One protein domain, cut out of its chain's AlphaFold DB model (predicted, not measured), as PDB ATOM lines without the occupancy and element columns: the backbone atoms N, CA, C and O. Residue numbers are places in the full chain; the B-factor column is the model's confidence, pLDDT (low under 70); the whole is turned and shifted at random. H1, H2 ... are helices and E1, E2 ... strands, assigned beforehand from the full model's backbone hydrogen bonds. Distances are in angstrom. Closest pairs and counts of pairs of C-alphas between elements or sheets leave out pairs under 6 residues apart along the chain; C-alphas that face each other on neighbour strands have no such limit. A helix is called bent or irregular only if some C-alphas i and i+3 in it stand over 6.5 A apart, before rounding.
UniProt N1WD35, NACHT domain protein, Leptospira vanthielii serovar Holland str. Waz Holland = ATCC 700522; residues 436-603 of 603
ATOM      1  N   LEU A 436      -3.289 -31.062 -12.987       87.00
ATOM      2  CA  LEU A 436      -2.436 -29.965 -13.467       87.00
ATOM      3  C   LEU A 436      -1.005 -30.442 -13.768       87.00
ATOM      4  O   LEU A 436      -0.485 -30.186 -14.848       87.00
ATOM      5  N   LEU A 437      -0.380 -31.178 -12.847       86.56
ATOM      6  CA  LEU A 437       0.974 -31.707 -13.030       86.56
ATOM      7  C   LEU A 437       1.050 -32.692 -14.201       86.56
ATOM      8  O   LEU A 437       2.010 -32.653 -14.963       86.56
ATOM      9  N   SER A 438       0.022 -33.524 -14.394       84.38
ATOM     10  CA  SER A 438      -0.049 -34.421 -15.552       84.38
ATOM     11  C   SER A 438      -0.126 -33.661 -16.881       84.38
ATOM     12  O   SER A 438       0.544 -34.037 -17.839       84.38
ATOM     13  N   LEU A 439      -0.879 -32.555 -16.925       89.75
ATOM     14  CA  LEU A 439      -0.963 -31.689 -18.099       89.75
ATOM     15  C   LEU A 439       0.379 -30.999 -18.353       89.75
ATOM     16  O   LEU A 439       0.873 -31.015 -19.474       89.75
ATOM     17  N   LEU A 440       1.022 -30.474 -17.307       92.31
ATOM     18  CA  LEU A 440       2.346 -29.855 -17.409       92.31
ATOM     19  C   LEU A 440       3.427 -30.842 -17.856       92.31
ATOM     20  O   LEU A 440       4.307 -30.462 -18.624       92.31
ATOM     21  N   LYS A 441       3.352 -32.108 -17.437       90.38
ATOM     22  CA  LYS A 441       4.245 -33.168 -17.923       90.38
ATOM     23  C   LYS A 441       4.088 -33.391 -19.430       90.38
ATOM     24  O   LYS A 441       5.086 -33.577 -20.118       90.38
ATOM     25  N   GLU A 442       2.862 -33.355 -19.952       90.81
ATOM     26  CA  GLU A 442       2.611 -33.490 -21.394       90.81
ATOM     27  C   GLU A 442       2.990 -32.240 -22.199       90.81
ATOM     28  O   GLU A 442       3.442 -32.368 -23.337       90.81
ATOM     29  N   MET A 443       2.764 -31.050 -21.635       92.81
ATOM     30  CA  MET A 443       2.868 -29.763 -22.337       92.81
ATOM     31  C   MET A 443       4.251 -29.111 -22.209       92.81
ATOM     32  O   MET A 443       4.656 -28.367 -23.093       92.81
ATOM     33  N   ALA A 444       4.976 -29.374 -21.120       92.62
ATOM     34  CA  ALA A 444       6.243 -28.729 -20.782       92.62
ATOM     35  C   ALA A 444       7.221 -29.723 -20.120       92.62
ATOM     36  O   ALA A 444       7.769 -29.457 -19.049       92.62
ATOM     37  N   LEU A 445       7.448 -30.880 -20.758       91.94
ATOM     38  CA  LEU A 445       8.201 -32.014 -20.197       91.94
ATOM     39  C   LEU A 445       9.594 -31.640 -19.663       91.94
ATOM     40  O   LEU A 445       9.953 -32.051 -18.559       91.94
ATOM     41  N   LEU A 446      10.372 -30.851 -20.414       92.00
ATOM     42  CA  LEU A 446      11.693 -30.389 -19.975       92.00
ATOM     43  C   LEU A 446      11.599 -29.615 -18.653       92.00
ATOM     44  O   LEU A 446      12.313 -29.916 -17.695       92.00
ATOM     45  N   HIS A 447      10.689 -28.646 -18.591       92.62
ATOM     46  CA  HIS A 447      10.487 -27.779 -17.435       92.62
ATOM     47  C   HIS A 447       9.923 -28.556 -16.238       92.62
ATOM     48  O   HIS A 447      10.393 -28.363 -15.118       92.62
ATOM     49  N   TYR A 448       8.999 -29.494 -16.468       91.69
ATOM     50  CA  TYR A 448       8.513 -30.429 -15.450       91.69
ATOM     51  C   TYR A 448       9.664 -31.250 -14.852       91.69
ATOM     52  O   TYR A 448       9.858 -31.278 -13.635       91.69
ATOM     53  N   ASN A 449      10.486 -31.868 -15.700       92.12
ATOM     54  CA  ASN A 449      11.613 -32.682 -15.254       92.12
ATOM     55  C   ASN A 449      12.638 -31.859 -14.467       92.12
ATOM     56  O   ASN A 449      13.075 -32.285 -13.400       92.12
ATOM     57  N   LYS A 450      12.987 -30.671 -14.967       91.62
ATOM     58  CA  LYS A 450      14.019 -29.796 -14.398       91.62
ATOM     59  C   LYS A 450      13.579 -29.079 -13.121       91.62
ATOM     60  O   LYS A 450      14.355 -28.978 -12.176       91.62
ATOM     61  N   PHE A 451      12.358 -28.548 -13.080       90.38
ATOM     62  CA  PHE A 451      11.905 -27.673 -11.991       90.38
ATOM     63  C   PHE A 451      11.008 -28.360 -10.963       90.38
ATOM     64  O   PHE A 451      10.835 -27.816  -9.874       90.38
ATOM     65  N   TYR A 452      10.470 -29.544 -11.268       88.19
ATOM     66  CA  TYR A 452       9.637 -30.311 -10.345       88.19
ATOM     67  C   TYR A 452      10.279 -31.652  -9.975       88.19
ATOM     68  O   TYR A 452      10.644 -31.850  -8.816       88.19
ATOM     69  N   LEU A 453      10.496 -32.551 -10.939       88.38
ATOM     70  CA  LEU A 453      10.910 -33.929 -10.642       88.38
ATOM     71  C   LEU A 453      12.356 -34.042 -10.124       88.38
ATOM     72  O   LEU A 453      12.611 -34.742  -9.142       88.38
ATOM     73  N   GLU A 454      13.312 -33.353 -10.751       89.69
ATOM     74  CA  GLU A 454      14.723 -33.392 -10.352       89.69
ATOM     75  C   GLU A 454      14.957 -32.852  -8.922       89.69
ATOM     76  O   GLU A 454      15.637 -33.537  -8.149       89.69
ATOM     77  N   PRO A 455      14.406 -31.692  -8.505       89.00
ATOM     78  CA  PRO A 455      14.518 -31.216  -7.124       89.00
ATOM     79  C   PRO A 455      13.997 -32.218  -6.086       89.00
ATOM     80  O   PRO A 455      14.665 -32.456  -5.080       89.00
ATOM     81  N   ILE A 456      12.855 -32.852  -6.360       86.44
ATOM     82  CA  ILE A 456      12.228 -33.862  -5.493       86.44
ATOM     83  C   ILE A 456      13.132 -35.086  -5.360       86.44
ATOM     84  O   ILE A 456      13.407 -35.549  -4.250       86.44
ATOM     85  N   LEU A 457      13.632 -35.597  -6.485       87.88
ATOM     86  CA  LEU A 457      14.540 -36.739  -6.504       87.88
ATOM     87  C   LEU A 457      15.854 -36.427  -5.773       87.88
ATOM     88  O   LEU A 457      16.360 -37.267  -5.027       87.88
ATOM     89  N   ASN A 458      16.385 -35.214  -5.930       88.00
ATOM     90  CA  ASN A 458      17.573 -34.751  -5.215       88.00
ATOM     91  C   ASN A 458      17.345 -34.663  -3.703       88.00
ATOM     92  O   ASN A 458      18.180 -35.145  -2.935       88.00
ATOM     93  N   GLU A 459      16.226 -34.081  -3.265       84.88
ATOM     94  CA  GLU A 459      15.867 -34.020  -1.846       84.88
ATOM     95  C   GLU A 459      15.722 -35.426  -1.255       84.88
ATOM     96  O   GLU A 459      16.298 -35.721  -0.200       84.88
ATOM     97  N   PHE A 460      15.014 -36.304  -1.967       83.94
ATOM     98  CA  PHE A 460      14.817 -37.690  -1.568       83.94
ATOM     99  C   PHE A 460      16.160 -38.412  -1.429       83.94
ATOM    100  O   PHE A 460      16.482 -38.928  -0.362       83.94
ATOM    101  N   LEU A 461      17.012 -38.384  -2.458       85.00
ATOM    102  CA  LEU A 461      18.330 -39.024  -2.421       85.00
ATOM    103  C   LEU A 461      19.243 -38.435  -1.337       85.00
ATOM    104  O   LEU A 461      19.968 -39.191  -0.688       85.00
ATOM    105  N   LYS A 462      19.209 -37.115  -1.103       83.94
ATOM    106  CA  LYS A 462      20.010 -36.452  -0.060       83.94
ATOM    107  C   LYS A 462      19.672 -36.985   1.329       83.94
ATOM    108  O   LYS A 462      20.580 -37.303   2.093       83.94
ATOM    109  N   LYS A 463      18.385 -37.134   1.646       80.69
ATOM    110  CA  LYS A 463      17.930 -37.667   2.943       80.69
ATOM    111  C   LYS A 463      18.204 -39.169   3.115       80.69
ATOM    112  O   LYS A 463      18.194 -39.659   4.241       80.69
ATOM    113  N   MET A 464      18.499 -39.882   2.025       75.56
ATOM    114  CA  MET A 464      18.691 -41.339   2.007       75.56
ATOM    115  C   MET A 464      20.165 -41.787   1.967       75.56
ATOM    116  O   MET A 464      20.444 -42.960   2.201       75.56
ATOM    117  N   LYS A 465      21.122 -40.893   1.668       65.81
ATOM    118  CA  LYS A 465      22.544 -41.232   1.421       65.81
ATOM    119  C   LYS A 465      23.490 -41.156   2.641       65.81
ATOM    120  O   LYS A 465      24.692 -41.339   2.467       65.81
ATOM    121  N   ALA A 466      23.012 -40.940   3.868       48.41
ATOM    122  CA  ALA A 466      23.881 -40.797   5.049       48.41
ATOM    123  C   ALA A 466      24.215 -42.138   5.772       48.41
ATOM    124  O   ALA A 466      23.597 -42.456   6.788       48.41
ATOM    125  N   ASN A 467      25.251 -42.838   5.272       43.59
ATOM    126  CA  ASN A 467      26.072 -43.930   5.859       43.59
ATOM    127  C   ASN A 467      25.480 -45.332   6.207       43.59
ATOM    128  O   ASN A 467      24.331 -45.551   6.577       43.59
ATOM    129  N   THR A 468      26.355 -46.338   6.072       55.41
ATOM    130  CA  THR A 468      26.205 -47.730   5.576       55.41
ATOM    131  C   THR A 468      25.537 -48.800   6.468       55.41
ATOM    132  O   THR A 468      25.531 -49.979   6.116       55.41
ATOM    133  N   LYS A 469      24.870 -48.428   7.562       50.75
ATOM    134  CA  LYS A 469      23.953 -49.311   8.335       50.75
ATOM    135  C   LYS A 469      22.792 -48.509   8.930       50.75
ATOM    136  O   LYS A 469      21.659 -48.981   8.953       50.75
ATOM    137  N   GLU A 470      23.065 -47.254   9.287       58.03
ATOM    138  CA  GLU A 470      22.063 -46.223   9.573       58.03
ATOM    139  C   GLU A 470      21.109 -45.961   8.404       58.03
ATOM    140  O   GLU A 470      19.959 -45.607   8.648       58.03
ATOM    141  N   ASN A 471      21.536 -46.177   7.154       71.38
ATOM    142  CA  ASN A 471      20.689 -45.951   5.983       71.38
ATOM    143  C   ASN A 471      19.365 -46.719   6.042       71.38
ATOM    144  O   ASN A 471      18.337 -46.124   5.770       71.38
ATOM    145  N   ILE A 472      19.342 -47.999   6.435       80.31
ATOM    146  CA  ILE A 472      18.080 -48.769   6.453       80.31
ATOM    147  C   ILE A 472      17.144 -48.240   7.539       80.31
ATOM    148  O   ILE A 472      15.962 -48.042   7.281       80.31
ATOM    149  N   LYS A 473      17.679 -47.933   8.726       85.25
ATOM    150  CA  LYS A 473      16.906 -47.308   9.806       85.25
ATOM    151  C   LYS A 473      16.333 -45.961   9.370       85.25
ATOM    152  O   LYS A 473      15.150 -45.719   9.560       85.25
ATOM    153  N   LYS A 474      17.144 -45.114   8.726       82.06
ATOM    154  CA  LYS A 474      16.712 -43.818   8.180       82.06
ATOM    155  C   LYS A 474      15.659 -43.985   7.091       82.06
ATOM    156  O   LYS A 474      14.690 -43.244   7.098       82.06
ATOM    157  N   ILE A 475      15.813 -44.955   6.191       83.75
ATOM    158  CA  ILE A 475      14.821 -45.286   5.159       83.75
ATOM    159  C   ILE A 475      13.489 -45.654   5.815       83.75
ATOM    160  O   ILE A 475      12.466 -45.071   5.470       83.75
ATOM    161  N   ILE A 476      13.517 -46.565   6.792       85.19
ATOM    162  CA  ILE A 476      12.329 -46.972   7.546       85.19
ATOM    163  C   ILE A 476      11.704 -45.751   8.225       85.19
ATOM    164  O   ILE A 476      10.552 -45.460   7.945       85.19
ATOM    165  N   CYS A 477      12.457 -44.987   9.022       85.44
ATOM    166  CA  CYS A 477      11.934 -43.828   9.758       85.44
ATOM    167  C   CYS A 477      11.462 -42.674   8.852       85.44
ATOM    168  O   CYS A 477      10.573 -41.908   9.223       85.44
ATOM    169  N   ASN A 478      12.053 -42.518   7.665       84.88
ATOM    170  CA  ASN A 478      11.646 -41.499   6.700       84.88
ATOM    171  C   ASN A 478      10.390 -41.904   5.926       84.88
ATOM    172  O   ASN A 478       9.648 -41.019   5.515       84.88
ATOM    173  N   LEU A 479      10.143 -43.199   5.716       83.69
ATOM    174  CA  LEU A 479       8.960 -43.696   5.005       83.69
ATOM    175  C   LEU A 479       7.819 -44.095   5.953       83.69
ATOM    176  O   LEU A 479       6.660 -44.065   5.551       83.69
ATOM    177  N   ALA A 480       8.129 -44.404   7.211       83.62
ATOM    178  CA  ALA A 480       7.183 -44.790   8.245       83.62
ATOM    179  C   ALA A 480       7.594 -44.216   9.616       83.62
ATOM    180  O   ALA A 480       8.735 -44.357  10.047       83.62
ATOM    181  N   THR A 481       6.670 -43.563  10.324       81.19
ATOM    182  CA  THR A 481       6.935 -42.931  11.632       81.19
ATOM    183  C   THR A 481       6.917 -43.914  12.799       81.19
ATOM    184  O   THR A 481       7.583 -43.672  13.808       81.19
ATOM    185  N   GLY A 482       6.164 -45.010  12.686       83.06
ATOM    186  CA  GLY A 482       5.913 -45.904  13.809       83.06
ATOM    187  C   GLY A 482       4.818 -46.937  13.559       83.06
ATOM    188  O   GLY A 482       4.319 -47.059  12.441       83.06
ATOM    189  N   LEU A 483       4.432 -47.652  14.616       82.62
ATOM    190  CA  LEU A 483       3.277 -48.556  14.634       82.62
ATOM    191  C   LEU A 483       2.082 -47.879  15.310       82.62
ATOM    192  O   LEU A 483       2.258 -47.163  16.291       82.62
ATOM    193  N   ILE A 484       0.880 -48.130  14.805       75.44
ATOM    194  CA  ILE A 484      -0.383 -47.672  15.393       75.44
ATOM    195  C   ILE A 484      -1.152 -48.909  15.843       75.44
ATOM    196  O   ILE A 484      -1.465 -49.764  15.019       75.44
ATOM    197  N   PHE A 485      -1.451 -49.015  17.134       72.50
ATOM    198  CA  PHE A 485      -2.203 -50.144  17.687       72.50
ATOM    199  C   PHE A 485      -3.684 -49.779  17.808       72.50
ATOM    200  O   PHE A 485      -4.017 -48.847  18.532       72.50
ATOM    201  N   HIS A 486      -4.568 -50.487  17.103       65.62
ATOM    202  CA  HIS A 486      -6.016 -50.244  17.146       65.62
ATOM    203  C   HIS A 486      -6.713 -51.137  18.191       65.62
ATOM    204  O   HIS A 486      -6.443 -52.339  18.242       65.62
ATOM    205  N   ASP A 487      -7.647 -50.578  18.973       59.94
ATOM    206  CA  ASP A 487      -8.383 -51.302  20.026       59.94
ATOM    207  C   ASP A 487      -9.830 -51.659  19.635       59.94
ATOM    208  O   ASP A 487     -10.613 -50.782  19.271       59.94
ATOM    209  N   ASN A 488     -10.164 -52.959  19.747       47.56
ATOM    210  CA  ASN A 488     -11.379 -53.521  20.375       47.56
ATOM    211  C   ASN A 488     -11.409 -55.083  20.307       47.56
ATOM    212  O   ASN A 488     -11.926 -55.651  19.351       47.56
ATOM    213  N   ILE A 489     -10.883 -55.722  21.379       41.00
ATOM    214  CA  ILE A 489     -11.224 -57.020  22.059       41.00
ATOM    215  C   ILE A 489     -11.127 -58.374  21.277       41.00
ATOM    216  O   ILE A 489     -11.331 -58.411  20.070       41.00
ATOM    217  N   PRO A 490     -11.003 -59.555  21.943       39.34
ATOM    218  CA  PRO A 490      -9.976 -60.083  22.852       39.34
ATOM    219  C   PRO A 490      -9.114 -61.190  22.186       39.34
ATOM    220  O   PRO A 490      -9.461 -61.744  21.152       39.34
ATOM    221  N   GLN A 491      -8.008 -61.544  22.846       46.59
ATOM    222  CA  GLN A 491      -7.284 -62.829  22.803       46.59
ATOM    223  C   GLN A 491      -7.298 -63.679  21.509       46.59
ATOM    224  O   GLN A 491      -8.284 -64.305  21.137       46.59
ATOM    225  N   LYS A 492      -6.072 -63.886  21.007       41.12
ATOM    226  CA  LYS A 492      -5.617 -64.856  19.992       41.12
ATOM    227  C   LYS A 492      -5.717 -64.387  18.529       41.12
ATOM    228  O   LYS A 492      -6.751 -64.401  17.875       41.12
ATOM    229  N   SER A 493      -4.524 -64.078  18.010       41.56
ATOM    230  CA  SER A 493      -4.080 -64.361  16.636       41.56
ATOM    231  C   SER A 493      -4.760 -63.645  15.464       41.56
ATOM    232  O   SER A 493      -5.143 -64.309  14.502       41.56
ATOM    233  N   LYS A 494      -4.813 -62.308  15.437       46.59
ATOM    234  CA  LYS A 494      -5.022 -61.605  14.158       46.59
ATOM    235  C   LYS A 494      -3.956 -60.543  13.907       46.59
ATOM    236  O   LYS A 494      -3.847 -59.570  14.639       46.59
ATOM    237  N   LEU A 495      -3.211 -60.737  12.816       47.97
ATOM    238  CA  LEU A 495      -2.243 -59.813  12.206       47.97
ATOM    239  C   LEU A 495      -2.853 -58.451  11.794       47.97
ATOM    240  O   LEU A 495      -2.147 -57.629  11.220       47.97
ATOM    241  N   ASN A 496      -4.146 -58.201  12.050       50.03
ATOM    242  CA  ASN A 496      -4.926 -57.122  11.432       50.03
ATOM    243  C   ASN A 496      -5.053 -55.827  12.237       50.03
ATOM    244  O   ASN A 496      -5.648 -54.878  11.740       50.03
ATOM    245  N   ASN A 497      -4.450 -55.743  13.424       62.22
ATOM    246  CA  ASN A 497      -4.713 -54.632  14.350       62.22
ATOM    247  C   ASN A 497      -3.552 -53.632  14.493       62.22
ATOM    248  O   ASN A 497      -3.613 -52.751  15.350       62.22
ATOM    249  N   ILE A 498      -2.496 -53.763  13.682       68.00
ATOM    250  CA  ILE A 498      -1.340 -52.857  13.702       68.00
ATOM    251  C   ILE A 498      -1.267 -52.094  12.377       68.00
ATOM    252  O   ILE A 498      -0.944 -52.668  11.336       68.00
ATOM    253  N   GLY A 499      -1.548 -50.795  12.437       70.00
ATOM    254  CA  GLY A 499      -1.277 -49.836  11.371       70.00
ATOM    255  C   GLY A 499       0.172 -49.345  11.398       70.00
ATOM    256  O   GLY A 499       0.913 -49.561  12.358       70.00
ATOM    257  N   ILE A 500       0.586 -48.653  10.337       76.50
ATOM    258  CA  ILE A 500       1.906 -48.019  10.240       76.50
ATOM    259  C   ILE A 500       1.699 -46.529  10.009       76.50
ATOM    260  O   ILE A 500       1.010 -46.130   9.072       76.50
ATOM    261  N   GLY A 501       2.305 -45.707  10.863       71.44
ATOM    262  CA  GLY A 501       2.311 -44.262  10.677       71.44
ATOM    263  C   GLY A 501       3.151 -43.880   9.459       71.44
ATOM    264  O   GLY A 501       4.223 -44.439   9.241       71.44
ATOM    265  N   ILE A 502       2.693 -42.905   8.677       74.69
ATOM    266  CA  ILE A 502       3.373 -42.438   7.461       74.69
ATOM    267  C   ILE A 502       4.585 -41.564   7.818       74.69
ATOM    268  O   ILE A 502       4.524 -40.741   8.733       74.69
ATOM    269  N   GLY A 503       5.707 -41.779   7.125       73.50
ATOM    270  CA  GLY A 503       6.953 -41.028   7.290       73.50
ATOM    271  C   GLY A 503       7.053 -39.777   6.417       73.50
ATOM    272  O   GLY A 503       6.389 -39.656   5.395       73.50
ATOM    273  N   SER A 504       7.954 -38.862   6.789       75.25
ATOM    274  CA  SER A 504       8.126 -37.544   6.140       75.25
ATOM    275  C   SER A 504       8.514 -37.548   4.649       75.25
ATOM    276  O   SER A 504       8.474 -36.500   4.007       75.25
ATOM    277  N   LEU A 505       8.947 -38.689   4.109       78.56
ATOM    278  CA  LEU A 505       9.314 -38.879   2.702       78.56
ATOM    279  C   LEU A 505       8.443 -39.897   1.975       78.56
ATOM    280  O   LEU A 505       8.701 -40.154   0.797       78.56
ATOM    281  N   TYR A 506       7.444 -40.476   2.639       77.38
ATOM    282  CA  TYR A 506       6.551 -41.456   2.024       77.38
ATOM    283  C   TYR A 506       5.982 -40.947   0.703       77.38
ATOM    284  O   TYR A 506       5.939 -41.661  -0.294       77.38
ATOM    285  N   ASP A 507       5.645 -39.670   0.664       69.88
ATOM    286  CA  ASP A 507       4.933 -39.123  -0.472       69.88
ATOM    287  C   ASP A 507       5.849 -38.774  -1.629       69.88
ATOM    288  O   ASP A 507       5.507 -39.005  -2.784       69.88
ATOM    289  N   HIS A 508       7.057 -38.297  -1.326       79.06
ATOM    290  CA  HIS A 508       8.110 -38.196  -2.330       79.06
ATOM    291  C   HIS A 508       8.328 -39.566  -2.969       79.06
ATOM    292  O   HIS A 508       8.363 -39.685  -4.188       79.06
ATOM    293  N   TYR A 509       8.409 -40.614  -2.151       79.62
ATOM    294  CA  TYR A 509       8.558 -41.976  -2.631       79.62
ATOM    295  C   TYR A 509       7.368 -42.437  -3.491       79.62
ATOM    296  O   TYR A 509       7.600 -42.977  -4.567       79.62
ATOM    297  N   GLN A 510       6.122 -42.162  -3.093       76.38
ATOM    298  CA  GLN A 510       4.927 -42.497  -3.883       76.38
ATOM    299  C   GLN A 510       4.939 -41.831  -5.266       76.38
ATOM    300  O   GLN A 510       4.767 -42.513  -6.279       76.38
ATOM    301  N   LEU A 511       5.226 -40.525  -5.342       78.19
ATOM    302  CA  LEU A 511       5.407 -39.836  -6.628       78.19
ATOM    303  C   LEU A 511       6.513 -40.499  -7.452       78.19
ATOM    304  O   LEU A 511       6.299 -40.816  -8.618       78.19
ATOM    305  N   LEU A 512       7.674 -40.759  -6.850       82.62
ATOM    306  CA  LEU A 512       8.801 -41.358  -7.561       82.62
ATOM    307  C   LEU A 512       8.462 -42.763  -8.082       82.62
ATOM    308  O   LEU A 512       8.822 -43.068  -9.209       82.62
ATOM    309  N   THR A 513       7.728 -43.588  -7.327       78.81
ATOM    310  CA  THR A 513       7.276 -44.922  -7.781       78.81
ATOM    311  C   THR A 513       6.267 -44.865  -8.924       78.81
ATOM    312  O   THR A 513       6.171 -45.805  -9.704       78.81
ATOM    313  N   LYS A 514       5.513 -43.768  -9.035       75.94
ATOM    314  CA  LYS A 514       4.586 -43.542 -10.147       75.94
ATOM    315  C   LYS A 514       5.312 -43.043 -11.395       75.94
ATOM    316  O   LYS A 514       4.930 -43.385 -12.508       75.94
ATOM    317  N   GLU A 515       6.333 -42.212 -11.210       81.06
ATOM    318  CA  GLU A 515       7.137 -41.652 -12.300       81.06
ATOM    319  C   GLU A 515       8.173 -42.640 -12.843       81.06
ATOM    320  O   GLU A 515       8.556 -42.556 -14.010       81.06
ATOM    321  N   PHE A 516       8.625 -43.575 -12.007       83.81
ATOM    322  CA  PHE A 516       9.703 -44.497 -12.319       83.81
ATOM    323  C   PHE A 516       9.296 -45.946 -12.068       83.81
ATOM    324  O   PHE A 516       8.921 -46.330 -10.961       83.81
ATOM    325  N   GLU A 517       9.445 -46.772 -13.099       75.62
ATOM    326  CA  GLU A 517       9.203 -48.210 -13.015       75.62
ATOM    327  C   GLU A 517      10.186 -48.910 -12.055       75.62
ATOM    328  O   GLU A 517      11.248 -48.395 -11.708       75.62
ATOM    329  N   ASN A 518       9.856 -50.128 -11.622       77.38
ATOM    330  CA  ASN A 518      10.763 -51.001 -10.862       77.38
ATOM    331  C   ASN A 518      11.284 -50.432  -9.526       77.38
ATOM    332  O   ASN A 518      12.218 -50.986  -8.944       77.38
ATOM    333  N   ILE A 519      10.712 -49.351  -8.994       78.19
ATOM    334  CA  ILE A 519      10.925 -49.009  -7.588       78.19
ATOM    335  C   ILE A 519      10.106 -50.013  -6.762       78.19
ATOM    336  O   ILE A 519       8.899 -50.111  -6.980       78.19
ATOM    337  N   PRO A 520      10.727 -50.778  -5.838       76.88
ATOM    338  CA  PRO A 520      10.003 -51.767  -5.036       76.88
ATOM    339  C   PRO A 520       8.816 -51.108  -4.340       76.88
ATOM    340  O   PRO A 520       9.026 -50.024  -3.816       76.88
ATOM    341  N   TYR A 521       7.630 -51.726  -4.308       72.69
ATOM    342  CA  TYR A 521       6.412 -51.145  -3.717       72.69
ATOM    343  C   TYR A 521       6.461 -51.034  -2.187       72.69
ATOM    344  O   TYR A 521       7.013 -51.908  -1.509       72.69
ATOM    345  N   PHE A 522       5.787 -50.014  -1.634       76.88
ATOM    346  CA  PHE A 522       5.715 -49.778  -0.185       76.88
ATOM    347  C   PHE A 522       5.149 -50.974   0.576       76.88
ATOM    348  O   PHE A 522       5.534 -51.209   1.715       76.88
ATOM    349  N   THR A 523       4.269 -51.752  -0.056       73.25
ATOM    350  CA  THR A 523       3.618 -52.923   0.536       73.25
ATOM    351  C   THR A 523       4.626 -53.909   1.122       73.25
ATOM    352  O   THR A 523       4.394 -54.446   2.196       73.25
ATOM    353  N   ILE A 524       5.792 -54.091   0.489       74.25
ATOM    354  CA  ILE A 524       6.848 -54.976   1.013       74.25
ATOM    355  C   ILE A 524       7.369 -54.457   2.360       74.25
ATOM    356  O   ILE A 524       7.531 -55.228   3.309       74.25
ATOM    357  N   LEU A 525       7.630 -53.149   2.449       80.12
ATOM    358  CA  LEU A 525       8.064 -52.487   3.678       80.12
ATOM    359  C   LEU A 525       6.962 -52.553   4.743       80.12
ATOM    360  O   LEU A 525       7.234 -52.949   5.876       80.12
ATOM    361  N   TYR A 526       5.730 -52.224   4.357       80.94
ATOM    362  CA  TYR A 526       4.550 -52.213   5.216       80.94
ATOM    363  C   TYR A 526       4.285 -53.589   5.846       80.94
ATOM    364  O   TYR A 526       4.295 -53.721   7.069       80.94
ATOM    365  N   GLU A 527       4.147 -54.636   5.031       79.12
ATOM    366  CA  GLU A 527       3.852 -55.996   5.503       79.12
ATOM    367  C   GLU A 527       4.968 -56.556   6.386       79.12
ATOM    368  O   GLU A 527       4.708 -57.201   7.407       79.12
ATOM    369  N   THR A 528       6.227 -56.267   6.044       84.19
ATOM    370  CA  THR A 528       7.365 -56.719   6.852       84.19
ATOM    371  C   THR A 528       7.371 -56.041   8.221       84.19
ATOM    372  O   THR A 528       7.497 -56.721   9.238       84.19
ATOM    373  N   ILE A 529       7.189 -54.716   8.272       85.25
ATOM    374  CA  ILE A 529       7.121 -53.960   9.532       85.25
ATOM    375  C   ILE A 529       5.948 -54.444  10.390       85.25
ATOM    376  O   ILE A 529       6.121 -54.666  11.588       85.25
ATOM    377  N   ARG A 530       4.773 -54.644   9.788       80.44
ATOM    378  CA  ARG A 530       3.566 -55.116  10.478       80.44
ATOM    379  C   ARG A 530       3.743 -56.525  11.040       80.44
ATOM    380  O   ARG A 530       3.396 -56.777  12.196       80.44
ATOM    381  N   THR A 531       4.340 -57.427  10.264       82.88
ATOM    382  CA  THR A 531       4.619 -58.807  10.687       82.88
ATOM    383  C   THR A 531       5.617 -58.851  11.844       82.88
ATOM    384  O   THR A 531       5.365 -59.516  12.850       82.88
ATOM    385  N   GLU A 532       6.738 -58.135  11.734       86.88
ATOM    386  CA  GLU A 532       7.744 -58.067  12.803       86.88
ATOM    387  C   GLU A 532       7.198 -57.359  14.048       86.88
ATOM    388  O   GLU A 532       7.432 -57.813  15.165       86.88
ATOM    389  N   GLY A 533       6.411 -56.293  13.872       83.56
ATOM    390  CA  GLY A 533       5.745 -55.579  14.963       83.56
ATOM    391  C   GLY A 533       4.792 -56.484  15.734       83.56
ATOM    392  O   GLY A 533       4.877 -56.576  16.957       83.56
ATOM    393  N   THR A 534       3.959 -57.240  15.017       77.81
ATOM    394  CA  THR A 534       3.035 -58.210  15.623       77.81
ATOM    395  C   THR A 534       3.780 -59.240  16.470       77.81
ATOM    396  O   THR A 534       3.342 -59.556  17.571       77.81
ATOM    397  N   LYS A 535       4.922 -59.752  15.992       82.56
ATOM    398  CA  LYS A 535       5.743 -60.715  16.745       82.56
ATOM    399  C   LYS A 535       6.418 -60.074  17.956       82.56
ATOM    400  O   LYS A 535       6.404 -60.656  19.034       82.56
ATOM    401  N   TYR A 536       7.004 -58.892  17.783       84.00
ATOM    402  CA  TYR A 536       7.816 -58.232  18.807       84.00
ATOM    403  C   TYR A 536       6.998 -57.689  19.986       84.00
ATOM    404  O   TYR A 536       7.498 -57.634  21.113       84.00
ATOM    405  N   PHE A 537       5.754 -57.274  19.734       79.00
ATOM    406  CA  PHE A 537       4.870 -56.666  20.736       79.00
ATOM    407  C   PHE A 537       3.769 -57.607  21.252       79.00
ATOM    408  O   PHE A 537       2.997 -57.203  22.113       79.00
ATOM    409  N   LYS A 538       3.720 -58.864  20.787       74.00
ATOM    410  CA  LYS A 538       2.671 -59.842  21.129       74.00
ATOM    411  C   LYS A 538       2.418 -59.999  22.635       74.00
ATOM    412  O   LYS A 538       1.267 -60.096  23.044       74.00
ATOM    413  N   ASP A 539       3.486 -60.012  23.431       70.25
ATOM    414  CA  ASP A 539       3.439 -60.288  24.873       70.25
ATOM    415  C   ASP A 539       3.653 -59.017  25.721       70.25
ATOM    416  O   ASP A 539       4.048 -59.094  26.883       70.25
ATOM    417  N   LYS A 540       3.429 -57.829  25.135       72.31
ATOM    418  CA  LYS A 540       3.603 -56.524  25.792       72.31
ATOM    419  C   LYS A 540       2.252 -55.804  25.918       72.31
ATOM    420  O   LYS A 540       1.892 -55.040  25.024       72.31
ATOM    421  N   PRO A 541       1.498 -56.029  27.010       58.84
ATOM    422  CA  PRO A 541       0.134 -55.509  27.190       58.84
ATOM    423  C   PRO A 541       0.060 -53.987  27.414       58.84
ATOM    424  O   PRO A 541      -1.018 -53.430  27.563       58.84
ATOM    425  N   GLU A 542       1.194 -53.291  27.442       61.84
ATOM    426  CA  GLU A 542       1.293 -51.843  27.657       61.84
ATOM    427  C   GLU A 542       0.971 -50.990  26.409       61.84
ATOM    428  O   GLU A 542       0.922 -49.768  26.507       61.84
ATOM    429  N   PHE A 543       0.711 -51.609  25.248       60.34
ATOM    430  CA  PHE A 543       0.491 -50.924  23.959       60.34
ATOM    431  C   PHE A 543      -0.964 -50.980  23.451       60.34
ATOM    432  O   PHE A 543      -1.204 -51.123  22.251       60.34
ATOM    433  N   HIS A 544      -1.937 -50.862  24.356       55.97
ATOM    434  CA  HIS A 544      -3.364 -50.709  24.033       55.97
ATOM    435  C   HIS A 544      -3.763 -49.217  23.947       55.97
ATOM    436  O   HIS A 544      -3.084 -48.360  24.507       55.97
ATOM    437  N   ASN A 545      -4.867 -48.910  23.262       56.75
ATOM    438  CA  ASN A 545      -5.507 -47.601  23.020       56.75
ATOM    439  C   ASN A 545      -4.875 -46.690  21.953       56.75
ATOM    440  O   ASN A 545      -4.281 -45.673  22.306       56.75
ATOM    441  N   ASN A 546      -5.053 -46.979  20.652       56.75
ATOM    442  CA  ASN A 546      -4.768 -46.042  19.535       56.75
ATOM    443  C   ASN A 546      -3.424 -45.293  19.664       56.75
ATOM    444  O   ASN A 546      -3.281 -44.135  19.266       56.75
ATOM    445  N   THR A 547      -2.425 -45.951  20.253       65.12
ATOM    446  CA  THR A 547      -1.168 -45.310  20.628       65.12
ATOM    447  C   THR A 547      -0.191 -45.429  19.466       65.12
ATOM    448  O   THR A 547       0.062 -46.528  18.964       65.12
ATOM    449  N   LEU A 548       0.355 -44.292  19.022       70.44
ATOM    450  CA  LEU A 548       1.436 -44.262  18.041       70.44
ATOM    451  C   LEU A 548       2.762 -44.544  18.747       70.44
ATOM    452  O   LEU A 548       3.287 -43.702  19.475       70.44
ATOM    453  N   LEU A 549       3.337 -45.701  18.455       79.19
ATOM    454  CA  LEU A 549       4.676 -46.071  18.873       79.19
ATOM    455  C   LEU A 549       5.678 -45.611  17.818       79.19
ATOM    456  O   LEU A 549       5.785 -46.224  16.755       79.19
ATOM    457  N   LYS A 550       6.428 -44.542  18.093       82.81
ATOM    458  CA  LYS A 550       7.431 -44.029  17.149       82.81
ATOM    459  C   LYS A 550       8.663 -44.927  17.125       82.81
ATOM    460  O   LYS A 550       9.190 -45.300  18.169       82.81
ATOM    461  N   PHE A 551       9.196 -45.211  15.937       85.19
ATOM    462  CA  PHE A 551      10.385 -46.070  15.821       85.19
ATOM    463  C   PHE A 551      11.616 -45.510  16.536       85.19
ATOM    464  O   PHE A 551      12.406 -46.280  17.081       85.19
ATOM    465  N   ASN A 552      11.764 -44.184  16.563       82.12
ATOM    466  CA  ASN A 552      12.888 -43.527  17.230       82.12
ATOM    467  C   ASN A 552      12.879 -43.737  18.753       82.12
ATOM    468  O   ASN A 552      13.948 -43.753  19.356       82.12
ATOM    469  N   ASP A 553      11.707 -43.970  19.346       83.25
ATOM    470  CA  ASP A 553      11.554 -44.198  20.786       83.25
ATOM    471  C   ASP A 553      11.784 -45.684  21.152       83.25
ATOM    472  O   ASP A 553      11.890 -46.045  22.322       83.25
ATOM    473  N   HIS A 554      11.929 -46.564  20.147       85.62
ATOM    474  CA  HIS A 554      12.105 -48.012  20.311       85.62
ATOM    475  C   HIS A 554      13.295 -48.555  19.493       85.62
ATOM    476  O   HIS A 554      13.117 -49.343  18.554       85.62
ATOM    477  N   PRO A 555      14.545 -48.218  19.873       86.12
ATOM    478  CA  PRO A 555      15.740 -48.531  19.087       86.12
ATOM    479  C   PRO A 555      15.957 -50.035  18.874       86.12
ATOM    480  O   PRO A 555      16.347 -50.442  17.783       86.12
ATOM    481  N   LYS A 556      15.624 -50.877  19.864       87.94
ATOM    482  CA  LYS A 556      15.747 -52.344  19.757       87.94
ATOM    483  C   LYS A 556      14.850 -52.935  18.663       87.94
ATOM    484  O   LYS A 556      15.263 -53.857  17.964       87.94
ATOM    485  N   PHE A 557      13.633 -52.413  18.509       87.75
ATOM    486  CA  PHE A 557      12.729 -52.853  17.446       87.75
ATOM    487  C   PHE A 557      13.202 -52.344  16.080       87.75
ATOM    488  O   PHE A 557      13.223 -53.088  15.103       87.75
ATOM    489  N   LEU A 558      13.679 -51.101  16.020       88.25
ATOM    490  CA  LEU A 558      14.262 -50.544  14.803       88.25
ATOM    491  C   LEU A 558      15.528 -51.307  14.353       88.25
ATOM    492  O   LEU A 558      15.752 -51.475  13.155       88.25
ATOM    493  N   ASP A 559      16.334 -51.820  15.287       89.31
ATOM    494  CA  ASP A 559      17.464 -52.721  15.014       89.31
ATOM    495  C   ASP A 559      17.034 -54.074  14.432       89.31
ATOM    496  O   ASP A 559      17.670 -54.571  13.494       89.31
ATOM    497  N   LEU A 560      15.939 -54.648  14.944       90.25
ATOM    498  CA  LEU A 560      15.332 -55.864  14.395       90.25
ATOM    499  C   LEU A 560      14.896 -55.640  12.942       90.25
ATOM    500  O   LEU A 560      15.310 -56.384  12.051       90.25
ATOM    501  N   LEU A 561      14.132 -54.571  12.688       88.38
ATOM    502  CA  LEU A 561      13.681 -54.213  11.341       88.38
ATOM    503  C   LEU A 561      14.868 -53.988  10.395       88.38
ATOM    504  O   LEU A 561      14.919 -54.561   9.308       88.38
ATOM    505  N   ALA A 562      15.872 -53.217  10.816       87.06
ATOM    506  CA  ALA A 562      17.060 -52.958  10.001       87.06
ATOM    507  C   ALA A 562      17.901 -54.216   9.728       87.06
ATOM    508  O   ALA A 562      18.687 -54.247   8.776       87.06
ATOM    509  N   SER A 563      17.743 -55.260  10.543       88.12
ATOM    510  CA  SER A 563      18.422 -56.543  10.373       88.12
ATOM    511  C   SER A 563      17.690 -57.495   9.425       88.12
ATOM    512  O   SER A 563      18.355 -58.370   8.857       88.12
ATOM    513  N   ASN A 564      16.389 -57.287   9.186       89.94
ATOM    514  CA  ASN A 564      15.557 -58.109   8.308       89.94
ATOM    515  C   ASN A 564      16.085 -58.115   6.855       89.94
ATOM    516  O   ASN A 564      16.393 -57.075   6.265       89.94
ATOM    517  N   ILE A 565      16.208 -59.310   6.267       83.88
ATOM    518  CA  ILE A 565      16.793 -59.519   4.930       83.88
ATOM    519  C   ILE A 565      15.932 -58.873   3.832       83.88
ATOM    520  O   ILE A 565      16.482 -58.270   2.906       83.88
ATOM    521  N   GLY A 566      14.603 -58.944   3.955       82.56
ATOM    522  CA  GLY A 566      13.662 -58.330   3.018       82.56
ATOM    523  C   GLY A 566      13.811 -56.812   2.982       82.56
ATOM    524  O   GLY A 566      13.992 -56.236   1.910       82.56
ATOM    525  N   LEU A 567      13.869 -56.170   4.154       84.00
ATOM    526  CA  LEU A 567      14.055 -54.716   4.255       84.00
ATOM    527  C   LEU A 567      15.438 -54.261   3.778       84.00
ATOM    528  O   LEU A 567      15.555 -53.217   3.129       84.00
ATOM    529  N   LYS A 568      16.484 -55.063   4.013       83.94
ATOM    530  CA  LYS A 568      17.822 -54.833   3.441       83.94
ATOM    531  C   LYS A 568      17.798 -54.855   1.915       83.94
ATOM    532  O   LYS A 568      18.406 -53.980   1.293       83.94
ATOM    533  N   LYS A 569      17.127 -55.844   1.312       83.44
ATOM    534  CA  LYS A 569      17.010 -55.973  -0.148       83.44
ATOM    535  C   LYS A 569      16.206 -54.812  -0.734       83.44
ATOM    536  O   LYS A 569      16.738 -54.108  -1.588       83.44
ATOM    537  N   PHE A 570      15.012 -54.557  -0.193       85.25
ATOM    538  CA  PHE A 570      14.148 -53.424  -0.544       85.25
ATOM    539  C   PHE A 570      14.929 -52.104  -0.563       85.25
ATOM    540  O   PHE A 570      14.977 -51.411  -1.578       85.25
ATOM    541  N   SER A 571      15.621 -51.797   0.537       83.31
ATOM    542  CA  SER A 571      16.372 -50.547   0.697       83.31
ATOM    543  C   SER A 571      17.477 -50.387  -0.347       83.31
ATOM    544  O   SER A 571      17.639 -49.312  -0.927       83.31
ATOM    545  N   LYS A 572      18.251 -51.451  -0.598       82.94
ATOM    546  CA  LYS A 572      19.350 -51.430  -1.576       82.94
ATOM    547  C   LYS A 572      18.833 -51.250  -3.001       82.94
ATOM    548  O   LYS A 572      19.396 -50.455  -3.752       82.94
ATOM    549  N   GLU A 573      17.788 -51.982  -3.363       85.06
ATOM    550  CA  GLU A 573      17.202 -51.967  -4.703       85.06
ATOM    551  C   GLU A 573      16.557 -50.615  -5.017       85.06
ATOM    552  O   GLU A 573      16.879 -50.005  -6.035       85.06
ATOM    553  N   MET A 574      15.769 -50.077  -4.083       86.19
ATOM    554  CA  MET A 574      15.184 -48.742  -4.193       86.19
ATOM    555  C   MET A 574      16.257 -47.664  -4.419       86.19
ATOM    556  O   MET A 574      16.159 -46.881  -5.364       86.19
ATOM    557  N   VAL A 575      17.310 -47.627  -3.591       84.06
ATOM    558  CA  VAL A 575      18.385 -46.625  -3.728       84.06
ATOM    559  C   VAL A 575      19.143 -46.797  -5.046       84.06
ATOM    560  O   VAL A 575      19.475 -45.801  -5.692       84.06
ATOM    561  N   LYS A 576      19.419 -48.035  -5.474       85.75
ATOM    562  CA  LYS A 576      20.068 -48.313  -6.765       85.75
ATOM    563  C   LYS A 576      19.229 -47.773  -7.925       85.75
ATOM    564  O   LYS A 576      19.752 -47.016  -8.743       85.75
ATOM    565  N   ASN A 577      17.942 -48.112  -7.964       86.69
ATOM    566  CA  ASN A 577      17.047 -47.729  -9.054       86.69
ATOM    567  C   ASN A 577      16.881 -46.206  -9.111       86.69
ATOM    568  O   ASN A 577      17.098 -45.613 -10.161       86.69
ATOM    569  N   LEU A 578      16.659 -45.542  -7.974       86.94
ATOM    570  CA  LEU A 578      16.558 -44.077  -7.915       86.94
ATOM    571  C   LEU A 578      17.833 -43.349  -8.369       86.94
ATOM    572  O   LEU A 578      17.745 -42.305  -9.012       86.94
ATOM    573  N   ASN A 579      19.025 -43.882  -8.079       87.81
ATOM    574  CA  ASN A 579      20.272 -43.302  -8.591       87.81
ATOM    575  C   ASN A 579      20.408 -43.463 -10.113       87.81
ATOM    576  O   ASN A 579      20.867 -42.533 -10.781       87.81
ATOM    577  N   ASN A 580      19.999 -44.611 -10.662       87.81
ATOM    578  CA  ASN A 580      19.968 -44.829 -12.109       87.81
ATOM    579  C   ASN A 580      18.993 -43.856 -12.783       87.81
ATOM    580  O   ASN A 580      19.369 -43.191 -13.750       87.81
ATOM    581  N   TYR A 581      17.793 -43.699 -12.217       89.25
ATOM    582  CA  TYR A 581      16.804 -42.736 -12.694       89.25
ATOM    583  C   TYR A 581      17.336 -41.311 -12.653       89.25
ATOM    584  O   TYR A 581      17.284 -40.618 -13.664       89.25
ATOM    585  N   HIS A 582      17.961 -40.900 -11.550       90.31
ATOM    586  CA  HIS A 582      18.570 -39.577 -11.433       90.31
ATOM    587  C   HIS A 582      19.618 -39.308 -12.525       90.31
ATOM    588  O   HIS A 582      19.638 -38.228 -13.114       90.31
ATOM    589  N   LYS A 583      20.459 -40.300 -12.851       89.94
ATOM    590  CA  LYS A 583      21.423 -40.183 -13.956       89.94
ATOM    591  C   LYS A 583      20.715 -40.045 -15.308       89.94
ATOM    592  O   LYS A 583      21.075 -39.165 -16.084       89.94
ATOM    593  N   SER A 584      19.714 -40.884 -15.577       89.62
ATOM    594  CA  SER A 584      18.952 -40.843 -16.834       89.62
ATOM    595  C   SER A 584      18.187 -39.528 -17.020       89.62
ATOM    596  O   SER A 584      18.220 -38.948 -18.103       89.62
ATOM    597  N   LEU A 585      17.595 -39.004 -15.943       91.38
ATOM    598  CA  LEU A 585      16.843 -37.755 -15.931       91.38
ATOM    599  C   LEU A 585      17.748 -36.574 -16.291       91.38
ATOM    600  O   LEU A 585      17.401 -35.785 -17.165       91.38
ATOM    601  N   LYS A 586      18.947 -36.499 -15.698       92.38
ATOM    602  CA  LYS A 586      19.940 -35.465 -16.031       92.38
ATOM    603  C   LYS A 586      20.384 -35.510 -17.488       92.38
ATOM    604  O   LYS A 586      20.509 -34.465 -18.119       92.38
ATOM    605  N   ILE A 587      20.612 -36.710 -18.027       92.25
ATOM    606  CA  ILE A 587      20.962 -36.881 -19.444       92.25
ATOM    607  C   ILE A 587      19.812 -36.385 -20.328       92.25
ATOM    608  O   ILE A 587      20.048 -35.605 -21.247       92.25
ATOM    609  N   SER A 588      18.573 -36.774 -20.019       90.31
ATOM    610  CA  SER A 588      17.387 -36.330 -20.761       90.31
ATOM    611  C   SER A 588      17.228 -34.810 -20.738       90.31
ATOM    612  O   SER A 588      17.000 -34.220 -21.789       90.31
ATOM    613  N   ILE A 589      17.373 -34.173 -19.571       92.50
ATOM    614  CA  ILE A 589      17.278 -32.712 -19.424       92.50
ATOM    615  C   ILE A 589      18.357 -32.019 -20.265       92.50
ATOM    616  O   ILE A 589      18.048 -31.105 -21.023       92.50
ATOM    617  N   ASN A 590      19.611 -32.467 -20.173       92.12
ATOM    618  CA  ASN A 590      20.714 -31.863 -20.921       92.12
ATOM    619  C   ASN A 590      20.542 -32.010 -22.439       92.12
ATOM    620  O   ASN A 590      20.835 -31.070 -23.175       92.12
ATOM    621  N   ASN A 591      20.053 -33.163 -22.903       91.38
ATOM    622  CA  ASN A 591      19.792 -33.398 -24.322       91.38
ATOM    623  C   ASN A 591      18.691 -32.475 -24.859       91.38
ATOM    624  O   ASN A 591      18.851 -31.912 -25.935       91.38
ATOM    625  N   GLU A 592      17.599 -32.291 -24.117       89.88
ATOM    626  CA  GLU A 592      16.516 -31.380 -24.513       89.88
ATOM    627  C   GLU A 592      16.968 -29.911 -24.502       89.88
ATOM    628  O   GLU A 592      16.712 -29.196 -25.465       89.88
ATOM    629  N   ILE A 593      17.744 -29.475 -23.499       89.88
ATOM    630  CA  ILE A 593      18.351 -28.126 -23.495       89.88
ATOM    631  C   ILE A 593      19.252 -27.927 -24.720       89.88
ATOM    632  O   ILE A 593      19.290 -26.841 -25.296       89.88
ATOM    633  N   LYS A 594      20.007 -28.958 -25.118       90.00
ATOM    634  CA  LYS A 594      20.854 -28.890 -26.312       90.00
ATOM    635  C   LYS A 594      20.011 -28.715 -27.578       90.00
ATOM    636  O   LYS A 594      20.329 -27.839 -28.371       90.00
ATOM    637  N   LYS A 595      18.926 -29.482 -27.727       88.75
ATOM    638  CA  LYS A 595      17.992 -29.349 -28.859       88.75
ATOM    639  C   LYS A 595      17.351 -27.964 -28.925       88.75
ATOM    640  O   LYS A 595      17.237 -27.412 -30.010       88.75
ATOM    641  N   GLU A 596      16.949 -27.395 -27.786       85.00
ATOM    642  CA  GLU A 596      16.403 -26.031 -27.746       85.00
ATOM    643  C   GLU A 596      17.428 -25.002 -28.231       85.00
ATOM    644  O   GLU A 596      17.079 -24.117 -29.006       85.00
ATOM    645  N   LYS A 597      18.702 -25.134 -27.834       86.69
ATOM    646  CA  LYS A 597      19.774 -24.256 -28.328       86.69
ATOM    647  C   LYS A 597      20.009 -24.406 -29.828       86.69
ATOM    648  O   LYS A 597      20.072 -23.399 -30.514       86.69
ATOM    649  N   GLU A 598      20.091 -25.640 -30.323       90.12
ATOM    650  CA  GLU A 598      20.253 -25.923 -31.758       90.12
ATOM    651  C   GLU A 598      19.084 -25.358 -32.582       90.12
ATOM    652  O   GLU A 598      19.293 -24.837 -33.672       90.12
ATOM    653  N   LEU A 599      17.854 -25.412 -32.055       85.56
ATOM    654  CA  LEU A 599      16.685 -24.813 -32.698       85.56
ATOM    655  C   LEU A 599      16.752 -23.280 -32.708       85.56
ATOM    656  O   LEU A 599      16.414 -22.674 -33.717       85.56
ATOM    657  N   VAL A 600      17.180 -22.655 -31.607       85.88
ATOM    658  CA  VAL A 600      17.358 -21.193 -31.527       85.88
ATOM    659  C   VAL A 600      18.481 -20.711 -32.443       85.88
ATOM    660  O   VAL A 600      18.378 -19.620 -32.978       85.88
ATOM    661  N   GLU A 601      19.538 -21.502 -32.635       86.25
ATOM    662  CA  GLU A 601      20.594 -21.205 -33.614       86.25
ATOM    663  C   GLU A 601      20.116 -21.363 -35.068       86.25
ATOM    664  O   GLU A 601      20.692 -20.751 -35.966       86.25
ATOM    665  N   LEU A 602      19.098 -22.198 -35.310       88.50
ATOM    666  CA  LEU A 602      18.533 -22.455 -36.637       88.50
ATOM    667  C   LEU A 602      17.521 -21.387 -37.092       88.50
ATOM    668  O   LEU A 602      17.426 -21.139 -38.294       88.50
ATOM    669  N   ILE A 603      16.730 -20.836 -36.162       85.19
ATOM    670  CA  ILE A 603      15.759 -19.746 -36.395       85.19
ATOM    671  C   ILE A 603      16.509 -18.430 -36.584       85.19
ATOM    672  O   ILE A 603      16.152 -17.701 -37.538       85.19
TER     673      ILE A 603
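Overview. This is residues 436 to 603 of the 603 residues of the protein "NACHT domain protein" of Leptospira vanthielii serovar Holland str. Waz Holland = ATCC 700522 (UniProt N1WD35). One long helix, H7, makes much of the length of this elongated model; H2 packs along part of it, running back the other way, and at the far end of H2 the short H1 turns off at a corner. Toward the end of the model away from the tip of H7 is a small antiparallel sheet, in the order E2 - E1 - E3, with H5 slanting over one face and also packing on the beginning of H7 with its residues 524 to 528; H3 leads into E1 and packs on H7, with H4 packing on H2 and H6 on H3 and H5. Residues 594 to 603, mostly the last part of H7, stick out at one end, and the loop of residues 486 to 497 reaches out toward the other. The printed part has 168 residues, with seven named helices and three named strands in the order H1 H2 H3 E1 E2 H4 H5 E3 H6 H7, and is mostly helix. It is loose, with a radius of gyration of the C-alphas of 20.4 A and spans of 76 by 35 by 23 A.

Arrangement. Begin with H1, residues 436 to 443, which only just touches H2, residues 445 to 464, and only at the corner, with 3 pairs of C-alphas within 8 A; the closest C-alphas are those of Lys 441 and Tyr 448, 5.6 A apart. Near residue 454 H2 has a kink of 30 degrees, and it is only just irregular: C-alphas 451 and 454 are 6.6 A apart. H7, residues 565 to 602, touches H2 with its residues 575 to 593 alone, at a shallow tilt of 31 degrees, opposite ways; the closest C-alphas are those of Leu 446 and Ile 589, 6.1 A apart. H3, residues 470 to 479, touches H7 about perpendicular, at 75 degrees, with the C-alphas of Ile 472 and Ser 571 closest at 6.3 A. From H3 go straight into E1, residues 480 to 485, the inner strand. E2, residues 498 to 502, forms an antiparallel hairpin with E1; look for N 481 and O 501, 2.8 A apart, within hydrogen-bond range. On the other side of E1 is E3, residues 548 to 550, also antiparallel, with N 549 and O 483 2.8 A apart. H4, residues 506 to 515, touches H2 at a steep tilt of 43 degrees, with the C-alphas of Ile 456 and His 508 closest at 6.8 A. H5, residues 522 to 537, is on the sheet at a height over the sheet of 8.4 A, over E2 and E1, and H5 and the sheet are two layers, a helix on one face of a sheet. E2, H4, H5 and E3 form a split strand-helix-strand unit, two strands running the same way with E1 between them, and its crossover is left-handed. H6, residues 555 to 563, touches H3, with the C-alphas of Ile 472 and Ala 562 closest at 5.6 A. In H1, H3, H4, H5, H6 and H7 every O i to N i+4 pair is within hydrogen-bond range; in H2 13 of 16 are.

Along the chain. Find C-alpha 436 at (-2.436, -29.965, -13.467), where H1 begins. H2 measures 26.3 A from first to last C-alpha, H3 14.1 A, E1 14.3 A, E2 13.0 A and H4 14.3 A. H5 measures 22.0 A and H6 12.1 A. Find C-alpha 565 at (16.793, -59.519, 4.930); from there H7 runs 55.7 A to C-alpha 602 at (18.533, -22.455, -36.637).

Size, cuts and confidence. The two C-alphas farthest apart are those of Gln 491 and Ile 603, 76.8 A. The printed part has no cut and ends at Ile 603, the chain's last residue. The link from E1 to E2 is long, with 12 residues. The mean pLDDT of the printed part is 79.2, and it is under 70 at residues 465 to 470, 486 to 498, 507 and 541 to 547.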